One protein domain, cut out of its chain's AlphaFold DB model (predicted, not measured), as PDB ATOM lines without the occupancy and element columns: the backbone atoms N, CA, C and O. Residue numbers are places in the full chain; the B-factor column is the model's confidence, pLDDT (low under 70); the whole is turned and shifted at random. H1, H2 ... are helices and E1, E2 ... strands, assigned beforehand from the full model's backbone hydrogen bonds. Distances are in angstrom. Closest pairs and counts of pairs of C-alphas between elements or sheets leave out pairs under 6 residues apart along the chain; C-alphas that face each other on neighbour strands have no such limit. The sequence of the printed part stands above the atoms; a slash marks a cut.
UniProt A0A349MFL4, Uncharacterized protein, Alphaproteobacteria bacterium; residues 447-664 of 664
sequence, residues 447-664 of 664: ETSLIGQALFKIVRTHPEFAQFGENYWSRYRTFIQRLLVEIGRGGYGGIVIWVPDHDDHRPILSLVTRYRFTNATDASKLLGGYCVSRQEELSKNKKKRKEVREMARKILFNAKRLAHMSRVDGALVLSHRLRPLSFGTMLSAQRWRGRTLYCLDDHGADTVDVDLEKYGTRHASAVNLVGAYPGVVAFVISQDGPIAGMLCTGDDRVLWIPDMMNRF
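This is residues 447 to 664 of the 664 residues of an uncharacterized protein of Alphaproteobacteria bacterium (UniProt A0A349MFL4). A strongly twisted sheet of nine strands curls round one helix, H7, while H1 crosses the opposite face and a long helical hairpin, H5 and H6, reaches away from the sheet and makes the length of the domain. H3 packs on this hairpin and reaches the sheet with its residues 483 to 488; the hairpin's tip, residues 538 to 543, sticks out. The printed part has 218 residues, with seven named helices and nine named strands in the order H1 H2 H3 E1 H4 E2 H5 H6 E3 E4 E5 E6 H7 E7 E8 E9. The sheet is mixed, in the order E2 E4 E3 E1 E7 E8 E9 E5 E6, and the class is mixed, helices and strands. The whole is compact, with a radius of gyration of the C-alphas of 17.5 A, and only just elongated, spanning 58 by 39 by 35 A.

From edge to edge the strands are E2, residues 513 to 516; E4, residues 580 to 585; E3, residues 571 to 575; E1, residues 494 to 499, 16.3 A long; E7, residues 633 to 637; E8, residues 644 to 648; E9, residues 653 to 658, 15.8 A; E5, residues 595 to 599; and E6, residues 607 to 609. E9 ends at C-alpha 658 at (8.793, -39.641, 15.955). H7 is residues 617 to 628, 16.4 A long. H1, residues 450 to 459, begins at C-alpha 450 at (5.756, -46.365, 24.720). H2 is residues 463 to 468, H3 residues 470 to 488 over 26.9 A, and H4 residues 506 to 509. H5, residues 523 to 537, is 20.8 A long. H6, residues 542 to 565, is the longest helix at 35.3 A and begins at C-alpha 542 at (-21.455, -68.488, 4.089).

E1 and E7 are antiparallel at 173 degrees, with N 496 and O 635 2.9 A apart. E7, E8 and E9 form a meander, each strand the antiparallel neighbour of the one before; N 646 and O 634 are 2.8 A apart, and N 655 and O 647 2.8 A. E9 and E5 are parallel at 27 degrees, with N 597 and O 654 2.8 A apart. E3 and E1 are parallel at 26 degrees, with N 572 and O 495 2.8 A apart. Two split strand-helix-strand units, whose parallel strands have others between them, have right-handed crossovers: E1, H4, E2 and E2, H5 H6, E3. The sheet curls round H7; the closest C-alphas of H7 and E8 are those of Gly 627 and Cys 648, 5.7 A. On the opposite face H1 lies over E8 at a height over the sheet of 10.3 A, across the strands at 65 degrees on the local plane. H3 only grazes the sheet, as do H4 with residues 508 to 509 and H6 with residues 562 to 565. H3 touches H6 with residues 479 to 487 alone, at a steep tilt of 43 degrees; their closest C-alphas are those of Ile 487 and Ala 563, 4.7 A. H5 and H6 form a helical hairpin at a shallow tilt of 19 degrees, closest at the C-alphas of Glu 537 and Lys 544, 5.1 A. H2 touches H5 at the C-alphas of Glu 464 and Gly 528, 5.9 A. Every O i to N i+4 pair is within hydrogen-bond range in H1, H2, H3, H5, H6 and H7; H4 is too short for one.

The two C-alphas farthest apart, those of Asn 541 and Glu 613, are 58.4 A apart. The printed part has no cut, and no link is long. It ends at Phe 664, the chain's last residue. The mean pLDDT of the printed part is 75.9; 61 residues are under 70, among them residues 502 to 514, 610 to 616 and 658 to 664.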
ATOM      1  N   GLU A 447       3.281 -52.544  19.537       65.62
ATOM      2  CA  GLU A 447       2.935 -53.125  20.848       65.62
ATOM      3  C   GLU A 447       3.977 -52.841  21.935       65.62
ATOM      4  O   GLU A 447       3.619 -52.624  23.090       65.62
ATOM      5  N   THR A 448       5.255 -52.832  21.561       67.69
ATOM      6  CA  THR A 448       6.378 -52.638  22.483       67.69
ATOM      7  C   THR A 448       6.792 -51.173  22.635       67.69
ATOM      8  O   THR A 448       7.526 -50.854  23.570       67.69
ATOM      9  N   SER A 449       6.291 -50.284  21.772       74.38
ATOM     10  CA  SER A 449       6.523 -48.836  21.862       74.38
ATOM     11  C   SER A 449       5.828 -48.209  23.077       74.38
ATOM     12  O   SER A 449       4.771 -48.678  23.506       74.38
ATOM     13  N   LEU A 450       6.361 -47.099  23.596       77.06
ATOM     14  CA  LEU A 450       5.756 -46.365  24.720       77.06
ATOM     15  C   LEU A 450       4.290 -45.967  24.480       77.06
ATOM     16  O   LEU A 450       3.447 -46.129  25.363       77.06
ATOM     17  N   ILE A 451       3.957 -45.492  23.276       78.81
ATOM     18  CA  ILE A 451       2.573 -45.138  22.914       78.81
ATOM     19  C   ILE A 451       1.689 -46.375  22.846       78.81
ATOM     20  O   ILE A 451       0.549 -46.338  23.310       78.81
ATOM     21  N   GLY A 452       2.200 -47.471  22.286       79.75
ATOM     22  CA  GLY A 452       1.476 -48.734  22.262       79.75
ATOM     23  C   GLY A 452       1.167 -49.241  23.662       79.75
ATOM     24  O   GLY A 452       0.026 -49.609  23.923       79.75
ATOM     25  N   GLN A 453       2.136 -49.186  24.577       82.81
ATOM     26  CA  GLN A 453       1.947 -49.559  25.981       82.81
ATOM     27  C   GLN A 453       0.946 -48.635  26.692       82.81
ATOM     28  O   GLN A 453       0.071 -49.117  27.419       82.81
ATOM     29  N   ALA A 454       1.019 -47.322  26.450       81.44
ATOM     30  CA  ALA A 454       0.078 -46.349  27.003       81.44
ATOM     31  C   ALA A 454      -1.359 -46.607  26.515       81.44
ATOM     32  O   ALA A 454      -2.285 -46.708  27.323       81.44
ATOM     33  N   LEU A 455      -1.543 -46.801  25.206       83.81
ATOM     34  CA  LEU A 455      -2.838 -47.138  24.616       83.81
ATOM     35  C   LEU A 455      -3.326 -48.517  25.056       83.81
ATOM     36  O   LEU A 455      -4.513 -48.683  25.308       83.81
ATOM     37  N   PHE A 456      -2.439 -49.497  25.210       86.50
ATOM     38  CA  PHE A 456      -2.803 -50.814  25.722       86.50
ATOM     39  C   PHE A 456      -3.326 -50.727  27.158       86.50
ATOM     40  O   PHE A 456      -4.367 -51.306  27.465       86.50
ATOM     41  N   LYS A 457      -2.672 -49.945  28.031       85.06
ATOM     42  CA  LYS A 457      -3.136 -49.697  29.406       85.06
ATOM     43  C   LYS A 457      -4.549 -49.109  29.432       85.06
ATOM     44  O   LYS A 457      -5.353 -49.528  30.258       85.06
ATOM     45  N   ILE A 458      -4.850 -48.195  28.510       83.62
ATOM     46  CA  ILE A 458      -6.186 -47.617  28.317       83.62
ATOM     47  C   ILE A 458      -7.176 -48.680  27.819       83.62
ATOM     48  O   ILE A 458      -8.211 -48.908  28.435       83.62
ATOM     49  N   VAL A 459      -6.860 -49.374  26.725       86.12
ATOM     50  CA  VAL A 459      -7.774 -50.336  26.089       86.12
ATOM     51  C   VAL A 459      -8.106 -51.502  27.020       86.12
ATOM     52  O   VAL A 459      -9.221 -52.018  26.976       86.12
ATOM     53  N   ARG A 460      -7.193 -51.885  27.918       88.06
ATOM     54  CA  ARG A 460      -7.443 -52.899  28.953       88.06
ATOM     55  C   ARG A 460      -8.595 -52.555  29.894       88.06
ATOM     56  O   ARG A 460      -9.155 -53.471  30.490       88.06
ATOM     57  N   THR A 461      -8.962 -51.281  30.034       85.38
ATOM     58  CA  THR A 461     -10.111 -50.865  30.851       85.38
ATOM     59  C   THR A 461     -11.430 -50.897  30.075       85.38
ATOM     60  O   THR A 461     -12.481 -50.609  30.648       85.38
ATOM     61  N   HIS A 462     -11.415 -51.217  28.776       86.75
ATOM     62  CA  HIS A 462     -12.627 -51.273  27.960       86.75
ATOM     63  C   HIS A 462     -13.443 -52.544  28.261       86.75
ATOM     64  O   HIS A 462     -12.869 -53.636  28.332       86.75
ATOM     65  N   PRO A 463     -14.786 -52.455  28.339       86.12
ATOM     66  CA  PRO A 463     -15.643 -53.629  28.507       86.12
ATOM     67  C   PRO A 463     -15.445 -54.687  27.412       86.12
ATOM     68  O   PRO A 463     -15.453 -55.883  27.694       86.12
ATOM     69  N   GLU A 464     -15.214 -54.274  26.163       87.06
ATOM     70  CA  GLU A 464     -14.983 -55.203  25.053       87.06
ATOM     71  C   GLU A 464     -13.637 -55.936  25.179       87.06
ATOM     72  O   GLU A 464     -13.514 -57.076  24.726       87.06
ATOM     73  N   PHE A 465     -12.632 -55.335  25.829       88.06
ATOM     74  CA  PHE A 465     -11.372 -56.025  26.111       88.06
ATOM     75  C   PHE A 465     -11.580 -57.149  27.130       88.06
ATOM     76  O   PHE A 465     -11.049 -58.238  26.936       88.06
ATOM     77  N   ALA A 466     -12.410 -56.939  28.158       87.62
ATOM     78  CA  ALA A 466     -12.757 -58.002  29.107       87.62
ATOM     79  C   ALA A 466     -13.412 -59.216  28.414       87.62
ATOM     80  O   ALA A 466     -13.238 -60.346  28.860       87.62
ATOM     81  N   GLN A 467     -14.124 -58.992  27.304       87.44
ATOM     82  CA  GLN A 467     -14.798 -60.046  26.546       87.44
ATOM     83  C   GLN A 467     -13.902 -60.742  25.507       87.44
ATOM     84  O   GLN A 467     -14.017 -61.951  25.311       87.44
ATOM     85  N   PHE A 468     -13.037 -60.006  24.804       87.75
ATOM     86  CA  PHE A 468     -12.300 -60.528  23.640       87.75
ATOM     87  C   PHE A 468     -10.770 -60.524  23.796       87.75
ATOM     88  O   PHE A 468     -10.074 -61.063  22.930       87.75
ATOM     89  N   GLY A 469     -10.240 -59.918  24.861       89.19
ATOM     90  CA  GLY A 469      -8.811 -59.825  25.164       89.19
ATOM     91  C   GLY A 469      -7.977 -59.271  24.008       89.19
ATOM     92  O   GLY A 469      -8.358 -58.308  23.333       89.19
ATOM     93  N   GLU A 470      -6.854 -59.935  23.735       85.50
ATOM     94  CA  GLU A 470      -5.891 -59.566  22.687       85.50
ATOM     95  C   GLU A 470      -6.504 -59.449  21.282       85.50
ATOM     96  O   GLU A 470      -6.048 -58.654  20.456       85.50
ATOM     97  N   ASN A 471      -7.592 -60.176  21.004       82.25
ATOM     98  CA  ASN A 471      -8.285 -60.045  19.724       82.25
ATOM     99  C   ASN A 471      -8.878 -58.645  19.548       82.25
ATOM    100  O   ASN A 471      -8.787 -58.086  18.458       82.25
ATOM    101  N   TYR A 472      -9.458 -58.059  20.598       86.38
ATOM    102  CA  TYR A 472      -9.981 -56.695  20.532       86.38
ATOM    103  C   TYR A 472      -8.853 -55.668  20.435       86.38
ATOM    104  O   TYR A 472      -8.931 -54.775  19.591       86.38
ATOM    105  N   TRP A 473      -7.762 -55.853  21.184       87.88
ATOM    106  CA  TRP A 473      -6.570 -55.008  21.064       87.88
ATOM    107  C   TRP A 473      -5.999 -54.994  19.640       87.88
ATOM    108  O   TRP A 473      -5.756 -53.928  19.076       87.88
ATOM    109  N   SER A 474      -5.862 -56.160  19.001       82.44
ATOM    110  CA  SER A 474      -5.422 -56.265  17.602       82.44
ATOM    111  C   SER A 474      -6.311 -55.456  16.643       82.44
ATOM    112  O   SER A 474      -5.808 -54.758  15.756       82.44
ATOM    113  N   ARG A 475      -7.638 -55.484  16.830       86.56
ATOM    114  CA  ARG A 475      -8.582 -54.719  15.992       86.56
ATOM    115  C   ARG A 475      -8.540 -53.226  16.272       86.56
ATOM    116  O   ARG A 475      -8.594 -52.447  15.324       86.56
ATOM    117  N   TYR A 476      -8.404 -52.846  17.535       88.00
ATOM    118  CA  TYR A 476      -8.245 -51.459  17.951       88.00
ATOM    119  C   TYR A 476      -6.987 -50.837  17.330       88.00
ATOM    120  O   TYR A 476      -7.070 -49.799  16.677       88.00
ATOM    121  N   ARG A 477      -5.845 -51.532  17.405       83.94
ATOM    122  CA  ARG A 477      -4.602 -51.124  16.730       83.94
ATOM    123  C   ARG A 477      -4.767 -50.996  15.224       83.94
ATOM    124  O   ARG A 477      -4.431 -49.962  14.662       83.94
ATOM    125  N   THR A 478      -5.345 -52.018  14.588       80.19
ATOM    126  CA  THR A 478      -5.600 -52.005  13.139       80.19
ATOM    127  C   THR A 478      -6.463 -50.801  12.740       80.19
ATOM    128  O   THR A 478      -6.298 -50.246  11.654       80.19
ATOM    129  N   PHE A 479      -7.405 -50.394  13.594       86.12
ATOM    130  CA  PHE A 479      -8.230 -49.216  13.353       86.12
ATOM    131  C   PHE A 479      -7.421 -47.920  13.435       86.12
ATOM    132  O   PHE A 479      -7.505 -47.123  12.505       86.12
ATOM    133  N   ILE A 480      -6.627 -47.730  14.496       84.12
ATOM    134  CA  ILE A 480      -5.761 -46.547  14.653       84.12
ATOM    135  C   ILE A 480      -4.782 -46.442  13.489       84.12
ATOM    136  O   ILE A 480      -4.719 -45.397  12.853       84.12
ATOM    137  N   GLN A 481      -4.101 -47.538  13.151       77.25
ATOM    138  CA  GLN A 481      -3.237 -47.623  11.977       77.25
ATOM    139  C   GLN A 481      -3.951 -47.122  10.725       77.25
ATOM    140  O   GLN A 481      -3.478 -46.216  10.049       77.25
ATOM    141  N   ARG A 482      -5.119 -47.695  10.414       78.38
ATOM    142  CA  ARG A 482      -5.870 -47.330   9.206       78.38
ATOM    143  C   ARG A 482      -6.310 -45.874   9.219       78.38
ATOM    144  O   ARG A 482      -6.311 -45.252   8.164       78.38
ATOM    145  N   LEU A 483      -6.700 -45.361  10.381       83.31
ATOM    146  CA  LEU A 483      -7.071 -43.966  10.556       83.31
ATOM    147  C   LEU A 483      -5.872 -43.055  10.276       83.31
ATOM    148  O   LEU A 483      -5.981 -42.193   9.415       83.31
ATOM    149  N   LEU A 484      -4.727 -43.277  10.926       78.38
ATOM    150  CA  LEU A 484      -3.520 -42.468  10.735       78.38
ATOM    151  C   LEU A 484      -2.987 -42.552   9.296       78.38
ATOM    152  O   LEU A 484      -2.656 -41.522   8.713       78.38
ATOM    153  N   VAL A 485      -3.007 -43.747   8.688       73.19
ATOM    154  CA  VAL A 485      -2.718 -43.939   7.256       73.19
ATOM    155  C   VAL A 485      -3.629 -43.066   6.416       73.19
ATOM    156  O   VAL A 485      -3.134 -42.304   5.598       73.19
ATOM    157  N   GLU A 486      -4.944 -43.133   6.615       74.69
ATOM    158  CA  GLU A 486      -5.884 -42.353   5.812       74.69
ATOM    159  C   GLU A 486      -5.766 -40.839   6.037       74.69
ATOM    160  O   GLU A 486      -5.982 -40.075   5.100       74.69
ATOM    161  N   ILE A 487      -5.401 -40.394   7.239       76.25
ATOM    162  CA  ILE A 487      -5.138 -38.974   7.510       76.25
ATOM    163  C   ILE A 487      -3.919 -38.509   6.719       76.25
ATOM    164  O   ILE A 487      -3.976 -37.465   6.080       76.25
ATOM    165  N   GLY A 488      -2.857 -39.318   6.687       65.88
ATOM    166  CA  GLY A 488      -1.695 -39.058   5.839       65.88
ATOM    167  C   GLY A 488      -2.010 -39.074   4.337       65.88
ATOM    168  O   GLY A 488      -1.285 -38.464   3.551       65.88
ATOM    169  N   ARG A 489      -3.102 -39.724   3.901       60.84
ATOM    170  CA  ARG A 489      -3.498 -39.746   2.483       60.84
ATOM    171  C   ARG A 489      -4.012 -38.375   2.043       60.84
ATOM    172  O   ARG A 489      -5.032 -37.894   2.532       60.84
ATOM    173  N   GLY A 490      -3.365 -37.805   1.026       50.09
ATOM    174  CA  GLY A 490      -3.798 -36.576   0.350       50.09
ATOM    175  C   GLY A 490      -3.074 -35.304   0.787       50.09
ATOM    176  O   GLY A 490      -3.532 -34.223   0.444       50.09
ATOM    177  N   GLY A 491      -1.983 -35.409   1.550       50.81
ATOM    178  CA  GLY A 491      -1.127 -34.272   1.900       50.81
ATOM    179  C   GLY A 491      -1.682 -33.363   2.996       50.81
ATOM    180  O   GLY A 491      -0.909 -32.668   3.631       50.81
ATOM    181  N   TYR A 492      -2.980 -33.372   3.292       55.62
ATOM    182  CA  TYR A 492      -3.564 -32.554   4.361       55.62
ATOM    183  C   TYR A 492      -3.145 -33.077   5.744       55.62
ATOM    184  O   TYR A 492      -3.695 -34.060   6.234       55.62
ATOM    185  N   GLY A 493      -2.174 -32.424   6.386       64.19
ATOM    186  CA  GLY A 493      -1.839 -32.707   7.782       64.19
ATOM    187  C   GLY A 493      -3.024 -32.424   8.717       64.19
ATOM    188  O   GLY A 493      -3.780 -31.483   8.477       64.19
ATOM    189  N   GLY A 494      -3.157 -33.180   9.806       75.12
ATOM    190  CA  GLY A 494      -4.195 -33.019  10.824       75.12
ATOM    191  C   GLY A 494      -3.689 -33.353  12.229       75.12
ATOM    192  O   GLY A 494      -2.681 -34.039  12.402       75.12
ATOM    193  N   ILE A 495      -4.396 -32.863  13.247       84.25
ATOM    194  CA  ILE A 495      -4.152 -33.231  14.647       84.25
ATOM    195  C   ILE A 495      -5.286 -34.148  15.085       84.25
ATOM    196  O   ILE A 495      -6.459 -33.800  14.927       84.25
ATOM    197  N   VAL A 496      -4.954 -35.299  15.663       87.69
ATOM    198  CA  VAL A 496      -5.945 -36.170  16.292       87.69
ATOM    199  C   VAL A 496      -5.602 -36.380  17.751       87.69
ATOM    200  O   VAL A 496      -4.480 -36.743  18.094       87.69
ATOM    201  N   ILE A 497      -6.582 -36.148  18.613       87.81
ATOM    202  CA  ILE A 497      -6.431 -36.202  20.062       87.81
ATOM    203  C   ILE A 497      -7.336 -37.295  20.598       87.81
ATOM    204  O   ILE A 497      -8.536 -37.293  20.336       87.81
ATOM    205  N   TRP A 498      -6.760 -38.189  21.386       88.19
ATOM    206  CA  TRP A 498      -7.465 -39.164  22.197       88.19
ATOM    207  C   TRP A 498      -7.581 -38.649  23.623       88.19
ATOM    208  O   TRP A 498      -6.571 -38.316  24.242       88.19
ATOM    209  N   VAL A 499      -8.811 -38.588  24.132       85.69
ATOM    210  CA  VAL A 499      -9.107 -38.128  25.494       85.69
ATOM    211  C   VAL A 499      -9.748 -39.233  26.345       85.69
ATOM    212  O   VAL A 499     -10.549 -40.013  25.816       85.69
ATOM    213  N   PRO A 500      -9.463 -39.289  27.660       78.19
ATOM    214  CA  PRO A 500     -10.097 -40.233  28.583       78.19
ATOM    215  C   PRO A 500     -11.628 -40.154  28.574       78.19
ATOM    216  O   PRO A 500     -12.181 -39.067  28.439       78.19
ATOM    217  N   ASP A 501     -12.317 -41.283  28.777       70.44
ATOM    218  CA  ASP A 501     -13.792 -41.402  28.741       70.44
ATOM    219  C   ASP A 501     -14.522 -40.818  29.987       70.44
ATOM    220  O   ASP A 501     -15.609 -41.277  30.334       70.44
ATOM    221  N   HIS A 502     -13.956 -39.836  30.697       65.50
ATOM    222  CA  HIS A 502     -14.613 -39.219  31.863       65.50
ATOM    223  C   HIS A 502     -15.684 -38.196  31.448       65.50
ATOM    224  O   HIS A 502     -15.469 -37.426  30.517       65.50
ATOM    225  N   ASP A 503     -16.808 -38.135  32.173       48.97
ATOM    226  CA  ASP A 503     -17.954 -37.269  31.837       48.97
ATOM    227  C   ASP A 503     -17.629 -35.764  31.833       48.97
ATOM    228  O   ASP A 503     -18.299 -34.981  31.152       48.97
ATOM    229  N   ASP A 504     -16.577 -35.340  32.540       51.09
ATOM    230  CA  ASP A 504     -16.153 -33.942  32.586       51.09
ATOM    231  C   ASP A 504     -15.116 -33.611  31.503       51.09
ATOM    232  O   ASP A 504     -14.002 -33.158  31.756       51.09
ATOM    233  N   HIS A 505     -15.495 -33.818  30.242       58.56
ATOM    234  CA  HIS A 505     -14.720 -33.320  29.105       58.56
ATOM    235  C   HIS A 505     -14.771 -31.781  28.989       58.56
ATOM    236  O   HIS A 505     -14.202 -31.233  28.046       58.56
ATOM    237  N   ARG A 506     -15.478 -31.066  29.883       55.78
ATOM    238  CA  ARG A 506     -15.715 -29.616  29.783       55.78
ATOM    239  C   ARG A 506     -14.429 -28.797  29.657       55.78
ATOM    240  O   ARG A 506     -14.457 -27.900  28.827       55.78
ATOM    241  N   PRO A 507     -13.304 -29.093  30.337       55.75
ATOM    242  CA  PRO A 507     -12.070 -28.326  30.159       55.75
ATOM    243  C   PRO A 507     -11.498 -28.465  28.740       55.75
ATOM    244  O   PRO A 507     -11.190 -27.470  28.091       55.75
ATOM    245  N   ILE A 508     -11.471 -29.685  28.195       59.78
ATOM    246  CA  ILE A 508     -10.945 -29.963  26.848       59.78
ATOM    247  C   ILE A 508     -11.933 -29.517  25.754       59.78
ATOM    248  O   ILE A 508     -11.528 -29.087  24.682       59.78
ATOM    249  N   LEU A 509     -13.242 -29.584  26.011       52.62
ATOM    250  CA  LEU A 509     -14.296 -29.148  25.085       52.62
ATOM    251  C   LEU A 509     -14.668 -27.662  25.230       52.62
ATOM    252  O   LEU A 509     -15.460 -27.175  24.423       52.62
ATOM    253  N   SER A 510     -14.149 -26.966  26.250       50.94
ATOM    254  CA  SER A 510     -14.229 -25.502  26.404       50.94
ATOM    255  C   SER A 510     -13.234 -24.769  25.507       50.94
ATOM    256  O   SER A 510     -13.388 -23.578  25.253       50.94
ATOM    257  N   LEU A 511     -12.263 -25.506  24.963       55.31
ATOM    258  CA  LEU A 511     -11.471 -25.093  23.816       55.31
ATOM    259  C   LEU A 511     -12.418 -24.759  22.661       55.31
ATOM    260  O   LEU A 511     -13.359 -25.515  22.415       55.31
ATOM    261  N   VAL A 512     -12.190 -23.626  21.985       58.66
ATOM    262  CA  VAL A 512     -13.060 -23.066  20.936       58.66
ATOM    263  C   VAL A 512     -13.384 -24.148  19.899       58.66
ATOM    264  O   VAL A 512     -12.606 -24.442  18.989       58.66
ATOM    265  N   THR A 513     -14.528 -24.804  20.088       61.69
ATOM    266  CA  THR A 513     -14.949 -25.983  19.334       61.69
ATOM    267  C   THR A 513     -15.870 -25.505  18.227       61.69
ATOM    268  O   THR A 513     -16.986 -25.071  18.502       61.69
ATOM    269  N   ARG A 514     -15.426 -25.579  16.966       64.69
ATOM    270  CA  ARG A 514     -16.286 -25.193  15.833       64.69
ATOM    271  C   ARG A 514     -17.423 -26.181  15.600       64.69
ATOM    272  O   ARG A 514     -18.543 -25.756  15.332       64.69
ATOM    273  N   TYR A 515     -17.152 -27.484  15.708       78.00
ATOM    274  CA  TYR A 515     -18.131 -28.519  15.384       78.00
ATOM    275  C   TYR A 515     -18.141 -29.633  16.438       78.00
ATOM    276  O   TYR A 515     -17.131 -30.299  16.677       78.00
ATOM    277  N   ARG A 516     -19.305 -29.861  17.063       76.06
ATOM    278  CA  ARG A 516     -19.523 -30.896  18.088       76.06
ATOM    279  C   ARG A 516     -20.539 -31.925  17.602       76.06
ATOM    280  O   ARG A 516     -21.543 -31.567  16.988       76.06
ATOM    281  N   PHE A 517     -20.307 -33.197  17.915       74.06
ATOM    282  CA  PHE A 517     -21.276 -34.254  17.633       74.06
ATOM    283  C   PHE A 517     -22.246 -34.424  18.803       74.06
ATOM    284  O   PHE A 517     -21.827 -34.600  19.943       74.06
ATOM    285  N   THR A 518     -23.547 -34.409  18.516       63.75
ATOM    286  CA  THR A 518     -24.597 -34.776  19.481       63.75
ATOM    287  C   THR A 518     -24.862 -36.281  19.472       63.75
ATOM    288  O   THR A 518     -25.106 -36.862  20.520       63.75
ATOM    289  N   ASN A 519     -24.729 -36.917  18.301       65.69
ATOM    290  CA  ASN A 519     -24.887 -38.354  18.096       65.69
ATOM    291  C   ASN A 519     -23.733 -38.893  17.241       65.69
ATOM    292  O   ASN A 519     -23.682 -38.670  16.032       65.69
ATOM    293  N   ALA A 520     -22.816 -39.634  17.862       68.94
ATOM    294  CA  ALA A 520     -21.677 -40.246  17.190       68.94
ATOM    295  C   ALA A 520     -21.629 -41.755  17.442       68.94
ATOM    296  O   ALA A 520     -21.762 -42.216  18.576       68.94
ATOM    297  N   THR A 521     -21.412 -42.533  16.379       69.00
ATOM    298  CA  THR A 521     -21.205 -43.979  16.498       69.00
ATOM    299  C   THR A 521     -19.864 -44.255  17.157       69.00
ATOM    300  O   THR A 521     -18.817 -43.897  16.619       69.00
ATOM    301  N   ASP A 522     -19.925 -44.941  18.288       74.00
ATOM    302  CA  ASP A 522     -18.771 -45.468  18.995       74.00
ATOM    303  C   ASP A 522     -18.100 -46.571  18.158       74.00
ATOM    304  O   ASP A 522     -18.700 -47.621  17.890       74.00
ATOM    305  N   ALA A 523     -16.878 -46.319  17.679       80.25
ATOM    306  CA  ALA A 523     -16.157 -47.313  16.897       80.25
ATOM    307  C   ALA A 523     -15.721 -48.513  17.758       80.25
ATOM    308  O   ALA A 523     -15.608 -49.603  17.197       80.25
ATOM    309  N   SER A 524     -15.613 -48.388  19.091       77.06
ATOM    310  CA  SER A 524     -15.380 -49.529  19.995       77.06
ATOM    311  C   SER A 524     -16.436 -50.620  19.803       77.06
ATOM    312  O   SER A 524     -16.106 -51.797  19.651       77.06
ATOM    313  N   LYS A 525     -17.709 -50.220  19.687       80.69
ATOM    314  CA  LYS A 525     -18.848 -51.133  19.513       80.69
ATOM    315  C   LYS A 525     -18.810 -51.839  18.163       80.69
ATOM    316  O   LYS A 525     -19.142 -53.020  18.078       80.69
ATOM    317  N   LEU A 526     -18.379 -51.142  17.109       83.69
ATOM    318  CA  LEU A 526     -18.183 -51.744  15.784       83.69
ATOM    319  C   LEU A 526     -17.064 -52.792  15.809       83.69
ATOM    320  O   LEU A 526     -17.207 -53.854  15.203       83.69
ATOM    321  N   LEU A 527     -15.971 -52.516  16.528       86.56
ATOM    322  CA  LEU A 527     -14.868 -53.462  16.710       86.56
ATOM    323  C   LEU A 527     -15.303 -54.678  17.542       86.56
ATOM    324  O   LEU A 527     -15.011 -55.807  17.153       86.56
ATOM    325  N   GLY A 528     -16.053 -54.471  18.629       83.00
ATOM    326  CA  GLY A 528     -16.637 -55.552  19.428       83.00
ATOM    327  C   GLY A 528     -17.574 -56.437  18.600       83.00
ATOM    328  O   GLY A 528     -17.413 -57.656  18.569       83.00
ATOM    329  N   GLY A 529     -18.484 -55.831  17.829       83.12
ATOM    330  CA  GLY A 529     -19.366 -56.556  16.909       83.12
ATOM    331  C   GLY A 529     -18.600 -57.358  15.850       83.12
ATOM    332  O   GLY A 529     -18.978 -58.484  15.531       83.12
ATOM    333  N   TYR A 530     -17.485 -56.824  15.346       84.94
ATOM    334  CA  TYR A 530     -16.600 -57.551  14.436       84.94
ATOM    335  C   TYR A 530     -15.967 -58.784  15.087       84.94
ATOM    336  O   TYR A 530     -15.905 -59.840  14.452       84.94
ATOM    337  N   CYS A 531     -15.517 -58.674  16.342       84.88
ATOM    338  CA  CYS A 531     -14.980 -59.804  17.098       84.88
ATOM    339  C   CYS A 531     -16.020 -60.923  17.251       84.88
ATOM    340  O   CYS A 531     -15.697 -62.073  16.949       84.88
ATOM    341  N   VAL A 532     -17.268 -60.586  17.604       84.06
ATOM    342  CA  VAL A 532     -18.384 -61.551  17.687       84.06
ATOM    343  C   VAL A 532     -18.604 -62.250  16.347       84.06
ATOM    344  O   VAL A 532     -18.507 -63.472  16.255       84.06
ATOM    345  N   SER A 533     -18.840 -61.483  15.276       79.75
ATOM    346  CA  SER A 533     -19.144 -62.062  13.961       79.75
ATOM    347  C   SER A 533     -18.010 -62.947  13.437       79.75
ATOM    348  O   SER A 533     -18.267 -63.939  12.754       79.75
ATOM    349  N   ARG A 534     -16.751 -62.617  13.752       78.50
ATOM    350  CA  ARG A 534     -15.582 -63.391  13.319       78.50
ATOM    351  C   ARG A 534     -15.366 -64.664  14.139       78.50
ATOM    352  O   ARG A 534     -14.955 -65.666  13.557       78.50
ATOM    353  N   GLN A 535     -15.673 -64.661  15.438       77.44
ATOM    354  CA  GLN A 535     -15.723 -65.895  16.233       77.44
ATOM    355  C   GLN A 535     -16.783 -66.859  15.678       77.44
ATOM    356  O   GLN A 535     -16.515 -68.047  15.519       77.44
ATOM    357  N   GLU A 536     -17.947 -66.341  15.280       72.31
ATOM    358  CA  GLU A 536     -19.018 -67.137  14.668       72.31
ATOM    359  C   GLU A 536     -18.679 -67.623  13.241       72.31
ATOM    360  O   GLU A 536     -19.121 -68.699  12.836       72.31
ATOM    361  N   GLU A 537     -17.882 -66.880  12.459       67.25
ATOM    362  CA  GLU A 537     -17.462 -67.242  11.088       67.25
ATOM    363  C   GLU A 537     -16.609 -68.521  11.026       67.25
ATOM    364  O   GLU A 537     -16.672 -69.262  10.036       67.25
ATOM    365  N   LEU A 538     -15.859 -68.822  12.092       60.19
ATOM    366  CA  LEU A 538     -15.041 -70.037  12.211       60.19
ATOM    367  C   LEU A 538     -15.875 -71.333  12.081       60.19
ATOM    368  O   LEU A 538     -15.321 -72.383  11.767       60.19
ATOM    369  N   SER A 539     -17.210 -71.245  12.176       61.69
ATOM    370  CA  SER A 539     -18.175 -72.324  11.892       61.69
ATOM    371  C   SER A 539     -18.401 -72.650  10.395       61.69
ATOM    372  O   SER A 539     -19.251 -73.475  10.067       61.69
ATOM    373  N   LYS A 540     -17.662 -72.029   9.457       63.09
ATOM    374  CA  LYS A 540     -17.753 -72.229   7.984       63.09
ATOM    375  C   LYS A 540     -19.099 -71.832   7.328       63.09
ATOM    376  O   LYS A 540     -19.351 -72.201   6.180       63.09
ATOM    377  N   ASN A 541     -19.936 -71.014   7.968       74.94
ATOM    378  CA  ASN A 541     -21.213 -70.552   7.400       74.94
ATOM    379  C   ASN A 541     -21.048 -69.375   6.401       74.94
ATOM    380  O   ASN A 541     -20.573 -68.298   6.766       74.94
ATOM    381  N   LYS A 542     -21.508 -69.533   5.144       75.56
ATOM    382  CA  LYS A 542     -21.455 -68.488   4.089       75.56
ATOM    383  C   LYS A 542     -22.130 -67.165   4.489       75.56
ATOM    384  O   LYS A 542     -21.629 -66.108   4.107       75.56
ATOM    385  N   LYS A 543     -23.231 -67.199   5.254       78.62
ATOM    386  CA  LYS A 543     -23.939 -65.989   5.716       78.62
ATOM    387  C   LYS A 543     -23.067 -65.174   6.677       78.62
ATOM    388  O   LYS A 543     -22.922 -63.968   6.499       78.62
ATOM    389  N   LYS A 544     -22.384 -65.854   7.603       77.75
ATOM    390  CA  LYS A 544     -21.477 -65.229   8.576       77.75
ATOM    391  C   LYS A 544     -20.250 -64.600   7.917       77.75
ATOM    392  O   LYS A 544     -19.889 -63.480   8.256       77.75
ATOM    393  N   ARG A 545     -19.697 -65.226   6.869       77.44
ATOM    394  CA  ARG A 545     -18.630 -64.611   6.048       77.44
ATOM    395  C   ARG A 545     -19.059 -63.279   5.421       77.44
ATOM    396  O   ARG A 545     -18.254 -62.355   5.308       77.44
ATOM    397  N   LYS A 546     -20.320 -63.175   4.983       81.88
ATOM    398  CA  LYS A 546     -20.874 -61.932   4.419       81.88
ATOM    399  C   LYS A 546     -21.007 -60.853   5.498       81.88
ATOM    400  O   LYS A 546     -20.577 -59.730   5.254       81.88
ATOM    401  N   GLU A 547     -21.516 -61.210   6.676       81.69
ATOM    402  CA  GLU A 547     -21.643 -60.309   7.835       81.69
ATOM    403  C   GLU A 547     -20.273 -59.765   8.288       81.69
ATOM    404  O   GLU A 547     -20.110 -58.553   8.433       81.69
ATOM    405  N   VAL A 548     -19.246 -60.618   8.397       81.88
ATOM    406  CA  VAL A 548     -17.878 -60.187   8.753       81.88
ATOM    407  C   VAL A 548     -17.292 -59.236   7.713       81.88
ATOM    408  O   VAL A 548     -16.695 -58.218   8.067       81.88
ATOM    409  N   ARG A 549     -17.473 -59.523   6.416       80.62
ATOM    410  CA  ARG A 549     -17.029 -58.623   5.338       80.62
ATOM    411  C   ARG A 549     -17.739 -57.274   5.392       80.62
ATOM    412  O   ARG A 549     -17.102 -56.248   5.169       80.62
ATOM    413  N   GLU A 550     -19.035 -57.265   5.679       84.06
ATOM    414  CA  GLU A 550     -19.808 -56.031   5.816       84.06
ATOM    415  C   GLU A 550     -19.323 -55.201   7.010       84.06
ATOM    416  O   GLU A 550     -19.087 -54.001   6.874       84.06
ATOM    417  N   MET A 551     -19.076 -55.844   8.150       82.31
ATOM    418  CA  MET A 551     -18.549 -55.176   9.338       82.31
ATOM    419  C   MET A 551     -17.129 -54.633   9.102       82.31
ATOM    420  O   MET A 551     -16.848 -53.486   9.442       82.31
ATOM    421  N   ALA A 552     -16.255 -55.387   8.421       78.81
ATOM    422  CA  ALA A 552     -14.933 -54.900   8.010       78.81
ATOM    423  C   ALA A 552     -15.020 -53.653   7.114       78.81
ATOM    424  O   ALA A 552     -14.236 -52.715   7.281       78.81
ATOM    425  N   ARG A 553     -15.982 -53.621   6.177       82.19
ATOM    426  CA  ARG A 553     -16.234 -52.446   5.329       82.19
ATOM    427  C   ARG A 553     -16.720 -51.255   6.148       82.19
ATOM    428  O   ARG A 553     -16.226 -50.158   5.925       82.19
ATOM    429  N   LYS A 554     -17.625 -51.461   7.112       84.38
ATOM    430  CA  LYS A 554     -18.110 -50.400   8.015       84.38
ATOM    431  C   LYS A 554     -16.983 -49.812   8.863       84.38
ATOM    432  O   LYS A 554     -16.893 -48.594   8.981       84.38
ATOM    433  N   ILE A 555     -16.097 -50.656   9.394       82.75
ATOM    434  CA  ILE A 555     -14.914 -50.224  10.154       82.75
ATOM    435  C   ILE A 555     -13.999 -49.363   9.276       82.75
ATOM    436  O   ILE A 555     -13.630 -48.260   9.675       82.75
ATOM    437  N   LEU A 556     -13.673 -49.833   8.067       80.75
ATOM    438  CA  LEU A 556     -12.836 -49.077   7.131       80.75
ATOM    439  C   LEU A 556     -13.489 -47.749   6.732       80.75
ATOM    440  O   LEU A 556     -12.827 -46.718   6.732       80.75
ATOM    441  N   PHE A 557     -14.785 -47.763   6.425       82.81
ATOM    442  CA  PHE A 557     -15.538 -46.560   6.083       82.81
ATOM    443  C   PHE A 557     -15.528 -45.536   7.225       82.81
ATOM    444  O   PHE A 557     -15.341 -44.348   6.978       82.81
ATOM    445  N   ASN A 558     -15.672 -45.983   8.476       84.94
ATOM    446  CA  ASN A 558     -15.632 -45.090   9.632       84.94
ATOM    447  C   ASN A 558     -14.237 -44.471   9.821       84.94
ATOM    448  O   ASN A 558     -14.143 -43.257   9.973       84.94
ATOM    449  N   ALA A 559     -13.163 -45.264   9.706       84.31
ATOM    450  CA  ALA A 559     -11.795 -44.738   9.736       84.31
ATOM    451  C   ALA A 559     -11.586 -43.659   8.660       84.31
ATOM    452  O   ALA A 559     -11.082 -42.581   8.964       84.31
ATOM    453  N   LYS A 560     -12.069 -43.892   7.431       84.06
ATOM    454  CA  LYS A 560     -11.995 -42.892   6.357       84.06
ATOM    455  C   LYS A 560     -12.759 -41.619   6.669       84.06
ATOM    456  O   LYS A 560     -12.241 -40.520   6.506       84.06
ATOM    457  N   ARG A 561     -13.991 -41.758   7.151       87.06
ATOM    458  CA  ARG A 561     -14.829 -40.618   7.525       87.06
ATOM    459  C   ARG A 561     -14.166 -39.761   8.609       87.06
ATOM    460  O   ARG A 561     -14.160 -38.543   8.477       87.06
ATOM    461  N   LEU A 562     -13.605 -40.385   9.647       87.69
ATOM    462  CA  LEU A 562     -12.865 -39.678  10.696       87.69
ATOM    463  C   LEU A 562     -11.616 -38.991  10.134       87.69
ATOM    464  O   LEU A 562     -11.375 -37.827  10.438       87.69
ATOM    465  N   ALA A 563     -10.872 -39.663   9.254       83.81
ATOM    466  CA  ALA A 563      -9.710 -39.069   8.609       83.81
ATOM    467  C   ALA A 563     -10.065 -37.791   7.838       83.81
ATOM    468  O   ALA A 563      -9.400 -36.771   8.001       83.81
ATOM    469  N   HIS A 564     -11.163 -37.795   7.076       84.44
ATOM    470  CA  HIS A 564     -11.642 -36.595   6.386       84.44
ATOM    471  C   HIS A 564     -11.981 -35.446   7.344       84.44
ATOM    472  O   HIS A 564     -11.694 -34.296   7.027       84.44
ATOM    473  N   MET A 565     -12.541 -35.737   8.521       85.56
ATOM    474  CA  MET A 565     -12.853 -34.712   9.528       85.56
ATOM    475  C   MET A 565     -11.594 -34.067  10.116       85.56
ATOM    476  O   MET A 565     -11.615 -32.881  10.428       85.56
ATOM    477  N   SER A 566     -10.495 -34.819  10.234       83.06
ATOM    478  CA  SER A 566      -9.215 -34.284  10.725       83.06
ATOM    479  C   SER A 566      -8.544 -33.280   9.779       83.06
ATOM    480  O   SER A 566      -7.601 -32.612  10.187       83.06
ATOM    481  N   ARG A 567      -9.027 -33.164   8.531       79.06
ATOM    482  CA  ARG A 567      -8.511 -32.210   7.534       79.06
ATOM    483  C   ARG A 567      -9.051 -30.792   7.713       79.06
ATOM    484  O   ARG A 567      -8.580 -29.880   7.048       79.06
ATOM    485  N   VAL A 568     -10.070 -30.614   8.550       80.38
ATOM    486  CA  VAL A 568     -10.608 -29.291   8.885       80.38
ATOM    487  C   VAL A 568      -9.654 -28.603   9.856       80.38
ATOM    488  O   VAL A 568      -9.193 -29.245  10.797       80.38
ATOM    489  N   ASP A 569      -9.407 -27.304   9.665       76.25
ATOM    490  CA  ASP A 569      -8.527 -26.509  10.531       76.25
ATOM    491  C   ASP A 569      -8.859 -26.684  12.018       76.25
ATOM    492  O   ASP A 569      -9.956 -26.349  12.474       76.25
ATOM    493  N   GLY A 570      -7.883 -27.203  12.765       79.56
ATOM    494  CA  GLY A 570      -8.008 -27.590  14.166       79.56
ATOM    495  C   GLY A 570      -7.776 -29.089  14.365       79.56
ATOM    496  O   GLY A 570      -7.223 -29.775  13.506       79.56
ATOM    497  N   ALA A 571      -8.166 -29.599  15.529       86.81
ATOM    498  CA  ALA A 571      -7.993 -31.005  15.876       86.81
ATOM    499  C   ALA A 571      -9.298 -31.805  15.772       86.81
ATOM    500  O   ALA A 571     -10.383 -31.303  16.081       86.81
ATOM    501  N   LEU A 572      -9.173 -33.078  15.393       89.25
ATOM    502  CA  LEU A 572     -10.186 -34.109  15.607       89.25
ATOM    503  C   LEU A 572     -10.011 -34.676  17.017       89.25
ATOM    504  O   LEU A 572      -8.975 -35.253  17.334       89.25
ATOM    505  N   VAL A 573     -11.037 -34.552  17.853       88.25
ATOM    506  CA  VAL A 573     -11.018 -35.070  19.223       88.25
ATOM    507  C   VAL A 573     -11.867 -36.333  19.295       88.25
ATOM    508  O   VAL A 573     -13.072 -36.309  19.024       88.25
ATOM    509  N   LEU A 574     -11.233 -37.433  19.679       88.44
ATOM    510  CA  LEU A 574     -11.826 -38.745  19.888       88.44
ATOM    511  C   LEU A 574     -11.730 -39.113  21.369       88.44
ATOM    512  O   LEU A 574     -10.750 -38.791  22.033       88.44
ATOM    513  N   SER A 575     -12.719 -39.826  21.893       86.94
ATOM    514  CA  SER A 575     -12.568 -40.470  23.199       86.94
ATOM    515  C   SER A 575     -11.679 -41.717  23.093       86.94
ATOM    516  O   SER A 575     -11.423 -42.214  21.992       86.94
ATOM    517  N   HIS A 576     -11.236 -42.277  24.219       85.69
ATOM    518  CA  HIS A 576     -10.470 -43.528  24.251       85.69
ATOM    519  C   HIS A 576     -11.218 -44.705  23.610       85.69
ATOM    520  O   HIS A 576     -10.601 -45.564  22.979       85.69
ATOM    521  N   ARG A 577     -12.552 -44.679  23.611       84.44
ATOM    522  CA  ARG A 577     -13.403 -45.602  22.838       84.44
ATOM    523  C   ARG A 577     -13.522 -45.298  21.344       84.44
ATOM    524  O   ARG A 577     -14.277 -45.963  20.650       84.44
ATOM    525  N   LEU A 578     -12.751 -44.361  20.792       86.75
ATOM    526  CA  LEU A 578     -12.813 -43.967  19.375       86.75
ATOM    527  C   LEU A 578     -14.155 -43.311  18.992       86.75
ATOM    528  O   LEU A 578     -14.555 -43.324  17.824       86.75
ATOM    529  N   ARG A 579     -14.869 -42.726  19.964       86.31
ATOM    530  CA  ARG A 579     -16.064 -41.912  19.711       86.31
ATOM    531  C   ARG A 579     -15.635 -40.498  19.312       86.31
ATOM    532  O   ARG A 579     -14.965 -39.851  20.116       86.31
ATOM    533  N   PRO A 580     -16.029 -39.970  18.140       87.75
ATOM    534  CA  PRO A 580     -15.735 -38.583  17.806       87.75
ATOM    535  C   PRO A 580     -16.548 -37.635  18.687       87.75
ATOM    536  O   PRO A 580     -17.773 -37.730  18.751       87.75
ATOM    537  N   LEU A 581     -15.847 -36.732  19.370       85.38
ATOM    538  CA  LEU A 581     -16.420 -35.723  20.260       85.38
ATOM    539  C   LEU A 581     -16.567 -34.380  19.533       85.38
ATOM    540  O   LEU A 581     -17.619 -33.743  19.594       85.38
ATOM    541  N   SER A 582     -15.523 -33.967  18.813       85.38
ATOM    542  CA  SER A 582     -15.492 -32.717  18.047       85.38
ATOM    543  C   SER A 582     -14.463 -32.767  16.917       85.38
ATOM    544  O   SER A 582     -13.579 -33.625  16.919       85.38
ATOM    545  N   PHE A 583     -14.585 -31.859  15.951       87.69
ATOM    546  CA  PHE A 583     -13.574 -31.613  14.921       87.69
ATOM    547  C   PHE A 583     -13.461 -30.112  14.632       87.69
ATOM    548  O   PHE A 583     -14.383 -29.342  14.919       87.69
ATOM    549  N   GLY A 584     -12.321 -29.693  14.082       82.44
ATOM    550  CA  GLY A 584     -11.997 -28.274  13.932       82.44
ATOM    551  C   GLY A 584     -11.828 -27.563  15.281       82.44
ATOM    552  O   GLY A 584     -12.196 -26.398  15.437       82.44
ATOM    553  N   THR A 585     -11.355 -28.295  16.291       83.19
ATOM    554  CA  THR A 585     -11.166 -27.783  17.651       83.19
ATOM    555  C   THR A 585      -9.863 -27.002  17.729       83.19
ATOM    556  O   THR A 585      -8.796 -27.567  17.478       83.19
ATOM    557  N   MET A 586      -9.928 -25.716  18.086       81.38
ATOM    558  CA  MET A 586      -8.716 -24.932  18.334       81.38
ATOM    559  C   MET A 586      -8.122 -25.293  19.688       81.38
ATOM    560  O   MET A 586      -8.796 -25.218  20.710       81.38
ATOM    561  N   LEU A 587      -6.848 -25.661  19.707       76.88
ATOM    562  CA  LEU A 587      -6.159 -26.083  20.919       76.88
ATOM    563  C   LEU A 587      -5.596 -24.868  21.662       76.88
ATOM    564  O   LEU A 587      -4.522 -24.374  21.334       76.88
ATOM    565  N   SER A 588      -6.341 -24.396  22.660       67.94
ATOM    566  CA  SER A 588      -5.988 -23.274  23.542       67.94
ATOM    567  C   SER A 588      -5.753 -23.763  24.977       67.94
ATOM    568  O   SER A 588      -6.573 -23.540  25.866       67.94
ATOM    569  N   ALA A 589      -4.649 -24.471  25.205       67.56
ATOM    570  CA  ALA A 589      -4.199 -24.843  26.549       67.56
ATOM    571  C   ALA A 589      -3.152 -23.841  27.066       67.56
ATOM    572  O   ALA A 589      -2.474 -23.189  26.269       67.56
ATOM    573  N   GLN A 590      -3.005 -23.727  28.391       73.94
ATOM    574  CA  GLN A 590      -1.893 -22.971  28.977       73.94
ATOM    575  C   GLN A 590      -0.556 -23.516  28.458       73.94
ATOM    576  O   GLN A 590      -0.420 -24.719  28.227       73.94
ATOM    577  N   ARG A 591       0.431 -22.626  28.281       78.69
ATOM    578  CA  ARG A 591       1.780 -23.018  27.849       78.69
ATOM    579  C   ARG A 591       2.329 -24.058  28.826       78.69
ATOM    580  O   ARG A 591       2.409 -23.791  30.026       78.69
ATOM    581  N   TRP A 592       2.690 -25.226  28.303       83.94
ATOM    582  CA  TRP A 592       3.326 -26.286  29.071       83.94
ATOM    583  C   TRP A 592       4.635 -25.771  29.672       83.94
ATOM    584  O   TRP A 592       5.436 -25.146  28.978       83.94
ATOM    585  N   ARG A 593       4.820 -25.998  30.977       81.06
ATOM    586  CA  ARG A 593       6.007 -25.556  31.730       81.06
ATOM    587  C   ARG A 593       6.934 -26.700  32.141       81.06
ATOM    588  O   ARG A 593       8.016 -26.431  32.648       81.06
ATOM    589  N   GLY A 594       6.505 -27.950  31.955       82.31
ATOM    590  CA  GLY A 594       7.355 -29.116  32.173       82.31
ATOM    591  C   GLY A 594       8.327 -29.336  31.012       82.31
ATOM    592  O   GLY A 594       8.404 -28.541  30.074       82.31
ATOM    593  N   ARG A 595       9.060 -30.448  31.045       85.00
ATOM    594  CA  ARG A 595      10.008 -30.794  29.978       85.00
ATOM    595  C   ARG A 595       9.283 -31.448  28.812       85.00
ATOM    596  O   ARG A 595       8.366 -32.252  28.999       85.00
ATOM    597  N   THR A 596       9.707 -31.121  27.601       84.38
ATOM    598  CA  THR A 596       9.310 -31.849  26.398       84.38
ATOM    599  C   THR A 596      10.534 -32.566  25.874       84.38
ATOM    600  O   THR A 596      11.556 -31.937  25.631       84.38
ATOM    601  N   LEU A 597      10.434 -33.883  25.744       81.62
ATOM    602  CA  LEU A 597      11.552 -34.758  25.427       81.62
ATOM    603  C   LEU A 597      11.301 -35.433  24.081       81.62
ATOM    604  O   LEU A 597      10.321 -36.162  23.931       81.62
ATOM    605  N   TYR A 598      12.177 -35.199  23.110       73.56
ATOM    606  CA  TYR A 598      12.211 -35.926  21.849       73.56
ATOM    607  C   TYR A 598      12.819 -37.292  22.106       73.56
ATOM    608  O   TYR A 598      13.978 -37.384  22.515       73.56
ATOM    609  N   CYS A 599      12.051 -38.348  21.872       73.19
ATOM    610  CA  CYS A 599      12.558 -39.703  21.983       73.19
ATOM    611  C   CYS A 599      13.378 -40.031  20.731       73.19
ATOM    612  O   CYS A 599      12.840 -40.081  19.623       73.19
ATOM    613  N   LEU A 600      14.681 -40.247  20.916       63.25
ATOM    614  CA  LEU A 600      15.580 -40.722  19.862       63.25
ATOM    615  C   LEU A 600      15.359 -42.215  19.570       63.25
ATOM    616  O   LEU A 600      15.703 -42.692  18.487       63.25
ATOM    617  N   ASP A 601      14.736 -42.927  20.518       65.31
ATOM    618  CA  ASP A 601      14.307 -44.318  20.412       65.31
ATOM    619  C   ASP A 601      12.827 -44.532  20.802       65.31
ATOM    620  O   ASP A 601      12.092 -43.621  21.180       65.31
ATOM    621  N   ASP A 602      12.369 -45.778  20.701       61.66
ATOM    622  CA  ASP A 602      10.968 -46.173  20.909       61.66
ATOM    623  C   ASP A 602      10.570 -46.375  22.371       61.66
ATOM    624  O   ASP A 602       9.385 -46.559  22.688       61.66
ATOM    625  N   HIS A 603      11.572 -46.423  23.242       64.31
ATOM    626  CA  HIS A 603      11.465 -46.837  24.633       64.31
ATOM    627  C   HIS A 603      11.661 -45.657  25.591       64.31
ATOM    628  O   HIS A 603      11.447 -45.811  26.792       64.31
ATOM    629  N   GLY A 604      12.003 -44.480  25.055       61.94
ATOM    630  CA  GLY A 604      12.309 -43.274  25.814       61.94
ATOM    631  C   GLY A 604      13.582 -43.417  26.641       61.94
ATOM    632  O   GLY A 604      13.704 -42.731  27.655       61.94
ATOM    633  N   ALA A 605      14.485 -44.328  26.258       63.69
ATOM    634  CA  ALA A 605      15.749 -44.523  26.963       63.69
ATOM    635  C   ALA A 605      16.762 -43.443  26.559       63.69
ATOM    636  O   ALA A 605      17.466 -42.920  27.421       63.69
ATOM    637  N   ASP A 606      16.772 -43.062  25.280       66.06
ATOM    638  CA  ASP A 606      17.533 -41.930  24.764       66.06
ATOM    639  C   ASP A 606      16.600 -40.763  24.391       66.06
ATOM    640  O   ASP A 606      15.702 -40.890  23.548       66.06
ATOM    641  N   THR A 607      16.770 -39.625  25.069       71.50
ATOM    642  CA  THR A 607      15.887 -38.457  24.934       71.50
ATOM    643  C   THR A 607      16.656 -37.144  24.950       71.50
ATOM    644  O   THR A 607      17.663 -37.009  25.644       71.50
ATOM    645  N   VAL A 608      16.145 -36.150  24.220       69.56
ATOM    646  CA  VAL A 608      16.716 -34.794  24.161       69.56
ATOM    647  C   VAL A 608      15.622 -33.757  24.399       69.56
ATOM    648  O   VAL A 608      14.487 -33.958  23.975       69.56
ATOM    649  N   ASP A 609      15.938 -32.653  25.078       74.25
ATOM    650  CA  ASP A 609      14.975 -31.563  25.264       74.25
ATOM    651  C   ASP A 609      14.589 -30.923  23.927       74.25
ATOM    652  O   ASP A 609      15.431 -30.639  23.074       74.25
ATOM    653  N   VAL A 610      13.292 -30.676  23.769       69.88
ATOM    654  CA  VAL A 610      12.716 -30.069  22.571       69.88
ATOM    655  C   VAL A 610      12.524 -28.588  22.786       69.88
ATOM    656  O   VAL A 610      11.750 -28.170  23.647       69.88
ATOM    657  N   ASP A 611      13.154 -27.801  21.925       67.38
ATOM    658  CA  ASP A 611      12.808 -26.399  21.772       67.38
ATOM    659  C   ASP A 611      11.557 -26.269  20.892       67.38
ATOM    660  O   ASP A 611      11.620 -26.337  19.663       67.38
ATOM    661  N   LEU A 612      10.403 -26.117  21.542       65.50
ATOM    662  CA  LEU A 612       9.101 -26.014  20.881       65.50
ATOM    663  C   LEU A 612       8.968 -24.786  19.976       65.50
ATOM    664  O   LEU A 612       8.110 -24.801  19.096       65.50
ATOM    665  N   GLU A 613       9.802 -23.756  20.152       60.34
ATOM    666  CA  GLU A 613       9.766 -22.531  19.341       60.34
ATOM    667  C   GLU A 613      10.235 -22.786  17.900       60.34
ATOM    668  O   GLU A 613       9.852 -22.065  16.982       60.34
ATOM    669  N   LYS A 614      10.974 -23.881  17.672       55.19
ATOM    670  CA  LYS A 614      11.437 -24.317  16.344       55.19
ATOM    671  C   LYS A 614      10.396 -25.102  15.544       55.19
ATOM    672  O   LYS A 614      10.656 -25.456  14.394       55.19
ATOM    673  N   TYR A 615       9.234 -25.409  16.125       61.56
ATOM    674  CA  TYR A 615       8.200 -26.219  15.482       61.56
ATOM    675  C   TYR A 615       6.926 -25.410  15.249       61.56
ATOM    676  O   TYR A 615       6.544 -24.559  16.046       61.56
ATOM    677  N   GLY A 616       6.222 -25.716  14.154       62.12
ATOM    678  CA  GLY A 616       4.976 -25.030  13.812       62.12
ATOM    679  C   GLY A 616       3.910 -25.123  14.912       62.12
ATOM    680  O   GLY A 616       3.868 -26.079  15.695       62.12
ATOM    681  N   THR A 617       2.985 -24.160  14.906       71.12
ATOM    682  CA  THR A 617       1.938 -23.959  15.929       71.12
ATOM    683  C   THR A 617       1.153 -25.227  16.283       71.12
ATOM    684  O   THR A 617       0.797 -25.433  17.438       71.12
ATOM    685  N   ARG A 618       0.947 -26.142  15.323       75.31
ATOM    686  CA  ARG A 618       0.261 -27.429  15.537       75.31
ATOM    687  C   ARG A 618       0.936 -28.315  16.590       75.31
ATOM    688  O   ARG A 618       0.237 -28.923  17.398       75.31
ATOM    689  N   HIS A 619       2.266 -28.394  16.586       78.19
ATOM    690  CA  HIS A 619       3.008 -29.229  17.533       78.19
ATOM    691  C   HIS A 619       3.037 -28.588  18.918       78.19
ATOM    692  O   HIS A 619       2.734 -29.262  19.899       78.19
ATOM    693  N   ALA A 620       3.311 -27.283  18.988       78.81
ATOM    694  CA  ALA A 620       3.297 -26.538  20.243       78.81
ATOM    695  C   ALA A 620       1.930 -26.639  20.942       78.81
ATOM    696  O   ALA A 620       1.859 -26.957  22.130       78.81
ATOM    697  N   SER A 621       0.829 -26.464  20.204       81.75
ATOM    698  CA  SER A 621      -0.512 -26.576  20.782       81.75
ATOM    699  C   SER A 621      -0.868 -27.998  21.222       81.75
ATOM    700  O   SER A 621      -1.553 -28.166  22.232       81.75
ATOM    701  N   ALA A 622      -0.400 -29.027  20.507       85.69
ATOM    702  CA  ALA A 622      -0.582 -30.418  20.920       85.69
ATOM    703  C   ALA A 622       0.201 -30.736  22.204       85.69
ATOM    704  O   ALA A 622      -0.361 -31.341  23.116       85.69
ATOM    705  N   VAL A 623       1.449 -30.271  22.321       86.75
ATOM    706  CA  VAL A 623       2.268 -30.437  23.534       86.75
ATOM    707  C   VAL A 623       1.643 -29.728  24.730       86.75
ATOM    708  O   VAL A 623       1.517 -30.336  25.792       86.75
ATOM    709  N   ASN A 624       1.180 -28.487  24.552       85.44
ATOM    710  CA  ASN A 624       0.486 -27.740  25.603       85.44
ATOM    711  C   ASN A 624      -0.731 -28.505  26.130       85.44
ATOM    712  O   ASN A 624      -0.938 -28.597  27.339       85.44
ATOM    713  N   LEU A 625      -1.515 -29.104  25.229       86.12
ATOM    714  CA  LEU A 625      -2.674 -29.897  25.614       86.12
ATOM    715  C   LEU A 625      -2.286 -31.193  26.338       86.12
ATOM    716  O   LEU A 625      -2.829 -31.483  27.399       86.12
ATOM    717  N   VAL A 626      -1.370 -31.978  25.766       87.19
ATOM    718  CA  VAL A 626      -0.943 -33.267  26.335       87.19
ATOM    719  C   VAL A 626      -0.308 -33.073  27.711       87.19
ATOM    720  O   VAL A 626      -0.564 -33.861  28.618       87.19
ATOM    721  N   GLY A 627       0.478 -32.011  27.886       84.94
ATOM    722  CA  GLY A 627       1.055 -31.647  29.173       84.94
ATOM    723  C   GLY A 627      -0.000 -31.228  30.199       84.94
ATOM    724  O   GLY A 627       0.033 -31.684  31.339       84.94
ATOM    725  N   ALA A 628      -0.977 -30.409  29.796       81.69
ATOM    726  CA  ALA A 628      -2.032 -29.929  30.692       81.69
ATOM    727  C   ALA A 628      -3.010 -31.025  31.149       81.69
ATOM    728  O   ALA A 628      -3.619 -30.895  32.211       81.69
ATOM    729  N   TYR A 629      -3.177 -32.094  30.363       80.75
ATOM    730  CA  TYR A 629      -4.174 -33.134  30.615       80.75
ATOM    731  C   TYR A 629      -3.546 -34.537  30.594       80.75
ATOM    732  O   TYR A 629      -3.474 -35.172  29.535       80.75
ATOM    733  N   PRO A 630      -3.138 -35.073  31.761       75.94
ATOM    734  CA  PRO A 630      -2.614 -36.429  31.868       75.94
ATOM    735  C   PRO A 630      -3.572 -37.475  31.281       75.94
ATOM    736  O   PRO A 630      -4.784 -37.435  31.496       75.94
ATOM    737  N   GLY A 631      -3.018 -38.434  30.539       77.38
ATOM    738  CA  GLY A 631      -3.792 -39.478  29.864       77.38
ATOM    739  C   GLY A 631      -4.335 -39.086  28.488       77.38
ATOM    740  O   GLY A 631      -4.885 -39.954  27.815       77.38
ATOM    741  N   VAL A 632      -4.154 -37.838  28.045       84.69
ATOM    742  CA  VAL A 632      -4.375 -37.449  26.648       84.69
ATOM    743  C   VAL A 632      -3.219 -37.950  25.784       84.69
ATOM    744  O   VAL A 632      -2.047 -37.783  26.126       84.69
ATOM    745  N   VAL A 633      -3.557 -38.540  24.638       87.69
ATOM    746  CA  VAL A 633      -2.594 -38.937  23.605       87.69
ATOM    747  C   VAL A 633      -2.886 -38.125  22.354       87.69
ATOM    748  O   VAL A 633      -4.017 -38.125  21.868       87.69
ATOM    749  N   ALA A 634      -1.884 -37.439  21.814       88.00
ATOM    750  CA  ALA A 634      -2.034 -36.691  20.570       88.00
ATOM    751  C   ALA A 634      -1.187 -37.310  19.460       88.00
ATOM    752  O   ALA A 634      -0.045 -37.704  19.676       88.00
ATOM    753  N   PHE A 635      -1.750 -37.354  18.259       86.62
ATOM    754  CA  PHE A 635      -1.034 -37.629  17.025       86.62
ATOM    755  C   PHE A 635      -1.080 -36.375  16.163       86.62
ATOM    756  O   PHE A 635      -2.157 -35.913  15.778       86.62
ATOM    757  N   VAL A 636       0.088 -35.822  15.863       80.19
ATOM    758  CA  VAL A 636       0.231 -34.693  14.948       80.19
ATOM    759  C   VAL A 636       0.773 -35.228  13.634       80.19
ATOM    760  O   VAL A 636       1.878 -35.762  13.575       80.19
ATOM    761  N   ILE A 637      -0.022 -35.093  12.578       74.44
ATOM    762  CA  ILE A 637       0.383 -35.352  11.202       74.44
ATOM    763  C   ILE A 637       0.504 -33.975  10.555       74.44
ATOM    764  O   ILE A 637      -0.486 -33.279  10.369       74.44
ATOM    765  N   SER A 638       1.719 -33.523  10.276       64.06
ATOM    766  CA  SER A 638       1.976 -32.194   9.716       64.06
ATOM    767  C   SER A 638       2.688 -32.331   8.373       64.06
ATOM    768  O   SER A 638       3.492 -33.242   8.206       64.06
ATOM    769  N   GLN A 639       2.395 -31.428   7.430       52.16
ATOM    770  CA  GLN A 639       3.204 -31.262   6.214       52.16
ATOM    771  C   GLN A 639       4.632 -30.798   6.583       52.16
ATOM    772  O   GLN A 639       5.622 -31.263   6.020       52.16
ATOM    773  N   ASP A 640       4.737 -29.975   7.631       40.91
ATOM    774  CA  ASP A 640       5.955 -29.260   8.030       40.91
ATOM    775  C   ASP A 640       6.750 -29.950   9.160       40.91
ATOM    776  O   ASP A 640       7.897 -29.591   9.410       40.91
ATOM    777  N   GLY A 641       6.188 -30.972   9.831       46.16
ATOM    778  CA  GLY A 641       6.844 -31.733  10.920       46.16
ATOM    779  C   GLY A 641       6.755 -33.265  10.789       46.16
ATOM    780  O   GLY A 641       6.156 -33.770   9.839       46.16
ATOM    781  N   PRO A 642       7.450 -34.053  11.633       50.12
ATOM    782  CA  PRO A 642       7.402 -35.511  11.575       50.12
ATOM    783  C   PRO A 642       6.051 -35.975  12.127       50.12
ATOM    784  O   PRO A 642       5.453 -35.286  12.951       50.12
ATOM    785  N   ILE A 643       5.570 -37.151  11.720       64.31
ATOM    786  CA  ILE A 643       4.370 -37.702  12.357       64.31
ATOM    787  C   ILE A 643       4.740 -38.068  13.786       64.31
ATOM    788  O   ILE A 643       5.537 -38.980  14.021       64.31
ATOM    789  N   ALA A 644       4.192 -37.297  14.715       70.12
ATOM    790  CA  ALA A 644       4.576 -37.305  16.107       70.12
ATOM    791  C   ALA A 644       3.431 -37.849  16.943       70.12
ATOM    792  O   ALA A 644       2.313 -37.331  16.895       70.12
ATOM    793  N   GLY A 645       3.721 -38.882  17.721       80.25
ATOM    794  CA  GLY A 645       2.875 -39.257  18.835       80.25
ATOM    795  C   GLY A 645       3.365 -38.571  20.107       80.25
ATOM    796  O   GLY A 645       4.568 -38.519  20.358       80.25
ATOM    797  N   MET A 646       2.446 -38.038  20.901       87.44
ATOM    798  CA  MET A 646       2.749 -37.308  22.127       87.44
ATOM    799  C   MET A 646       1.974 -37.898  23.299       87.44
ATOM    800  O   MET A 646       0.771 -38.152  23.185       87.44
ATOM    801  N   LEU A 647       2.657 -38.090  24.427       86.25
ATOM    802  CA  LEU A 647       2.045 -38.524  25.684       86.25
ATOM    803  C   LEU A 647       2.733 -37.871  26.886       86.25
ATOM    804  O   LEU A 647       3.939 -37.639  26.866       86.25
ATOM    805  N   CYS A 648       1.973 -37.607  27.945       83.38
ATOM    806  CA  CYS A 648       2.518 -37.154  29.223       83.38
ATOM    807  C   CYS A 648       2.746 -38.364  30.140       83.38
ATOM    808  O   CYS A 648       1.830 -39.166  30.336       83.38
ATOM    809  N   THR A 649       3.948 -38.514  30.701       73.38
ATOM    810  CA  THR A 649       4.282 -39.644  31.592       73.38
ATOM    811  C   THR A 649       3.899 -39.409  33.054       73.38
ATOM    812  O   THR A 649       4.175 -40.263  33.887       73.38
ATOM    813  N   GLY A 650       3.245 -38.289  33.379       64.12
ATOM    814  CA  GLY A 650       2.839 -37.937  34.747       64.12
ATOM    815  C   GLY A 650       3.937 -37.285  35.600       64.12
ATOM    816  O   GLY A 650       3.605 -36.665  36.603       64.12
ATOM    817  N   ASP A 651       5.201 -37.345  35.169       64.75
ATOM    818  CA  ASP A 651       6.373 -36.766  35.854       64.75
ATOM    819  C   ASP A 651       6.818 -35.426  35.227       64.75
ATOM    820  O   ASP A 651       7.995 -35.264  34.892       64.75
ATOM    821  N   ASP A 652       5.889 -34.507  34.946       76.75
ATOM    822  CA  ASP A 652       6.175 -33.229  34.259       76.75
ATOM    823  C   ASP A 652       6.965 -33.376  32.945       76.75
ATOM    824  O   ASP A 652       7.743 -32.506  32.540       76.75
ATOM    825  N   ARG A 653       6.745 -34.494  32.244       86.12
ATOM    826  CA  ARG A 653       7.416 -34.838  30.988       86.12
ATOM    827  C   ARG A 653       6.403 -35.178  29.905       86.12
ATOM    828  O   ARG A 653       5.625 -36.123  30.044       86.12
ATOM    829  N   VAL A 654       6.455 -34.431  28.804       86.62
ATOM    830  CA  VAL A 654       5.794 -34.791  27.545       86.62
ATOM    831  C   VAL A 654       6.818 -35.477  26.657       86.62
ATOM    832  O   VAL A 654       7.818 -34.869  26.280       86.62
ATOM    833  N   LEU A 655       6.566 -36.736  26.320       84.94
ATOM    834  CA  LEU A 655       7.377 -37.482  25.370       84.94
ATOM    835  C   LEU A 655       6.857 -37.244  23.958       84.94
ATOM    836  O   LEU A 655       5.666 -37.418  23.691       84.94
ATOM    837  N   TRP A 656       7.764 -36.876  23.066       82.31
ATOM    838  CA  TRP A 656       7.537 -36.701  21.642       82.31
ATOM    839  C   TRP A 656       8.202 -37.858  20.905       82.31
ATOM    840  O   TRP A 656       9.424 -37.929  20.810       82.31
ATOM    841  N   ILE A 657       7.392 -38.757  20.349       77.00
ATOM    842  CA  ILE A 657       7.865 -39.975  19.684       77.00
ATOM    843  C   ILE A 657       7.711 -39.819  18.164       77.00
ATOM    844  O   ILE A 657       6.579 -39.674  17.680       77.00
ATOM    845  N   PRO A 658       8.820 -39.820  17.401       65.88
ATOM    846  CA  PRO A 658       8.793 -39.641  15.955       65.88
ATOM    847  C   PRO A 658       8.486 -40.937  15.188       65.88
ATOM    848  O   PRO A 658       8.665 -42.053  15.680       65.88
ATOM    849  N   ASP A 659       8.074 -40.766  13.930       60.34
ATOM    850  CA  ASP A 659       7.929 -41.825  12.918       60.34
ATOM    851  C   ASP A 659       7.018 -42.985  13.354       60.34
ATOM    852  O   ASP A 659       7.368 -44.163  13.288       60.34
ATOM    853  N   MET A 660       5.814 -42.643  13.821       61.34
ATOM    854  CA  MET A 660       4.813 -43.644  14.212       61.34
ATOM    855  C   MET A 660       4.218 -44.395  13.011       61.34
ATOM    856  O   MET A 660       3.717 -45.501  13.181       61.34
ATOM    857  N   MET A 661       4.273 -43.829  11.801       54.28
ATOM    858  CA  MET A 661       3.622 -44.401  10.615       54.28
ATOM    859  C   MET A 661       4.324 -45.622  10.036       54.28
ATOM    860  O   MET A 661       3.640 -46.556   9.642       54.28
ATOM    861  N   ASN A 662       5.658 -45.652  10.018       47.78
ATOM    862  CA  ASN A 662       6.415 -46.821   9.549       47.78
ATOM    863  C   ASN A 662       6.254 -48.057  10.456       47.78
ATOM    864  O   ASN A 662       6.646 -49.157  10.080       47.78
ATOM    865  N   ARG A 663       5.707 -47.875  11.661       50.00
ATOM    866  CA  ARG A 663       5.562 -48.923  12.686       50.00
ATOM    867  C   ARG A 663       4.209 -49.619  12.656       50.00
ATOM    868  O   ARG A 663       4.028 -50.636  13.329       50.00
ATOM    869  N   PHE A 664       3.257 -49.007  11.962       40.34
ATOM    870  CA  PHE A 664       1.926 -49.532  11.753       40.34
ATOM    871  C   PHE A 664       1.900 -50.273  10.425       40.34
ATOM    872  O   PHE A 664       1.678 -51.506  10.458       40.34
TER     873      PHE A 664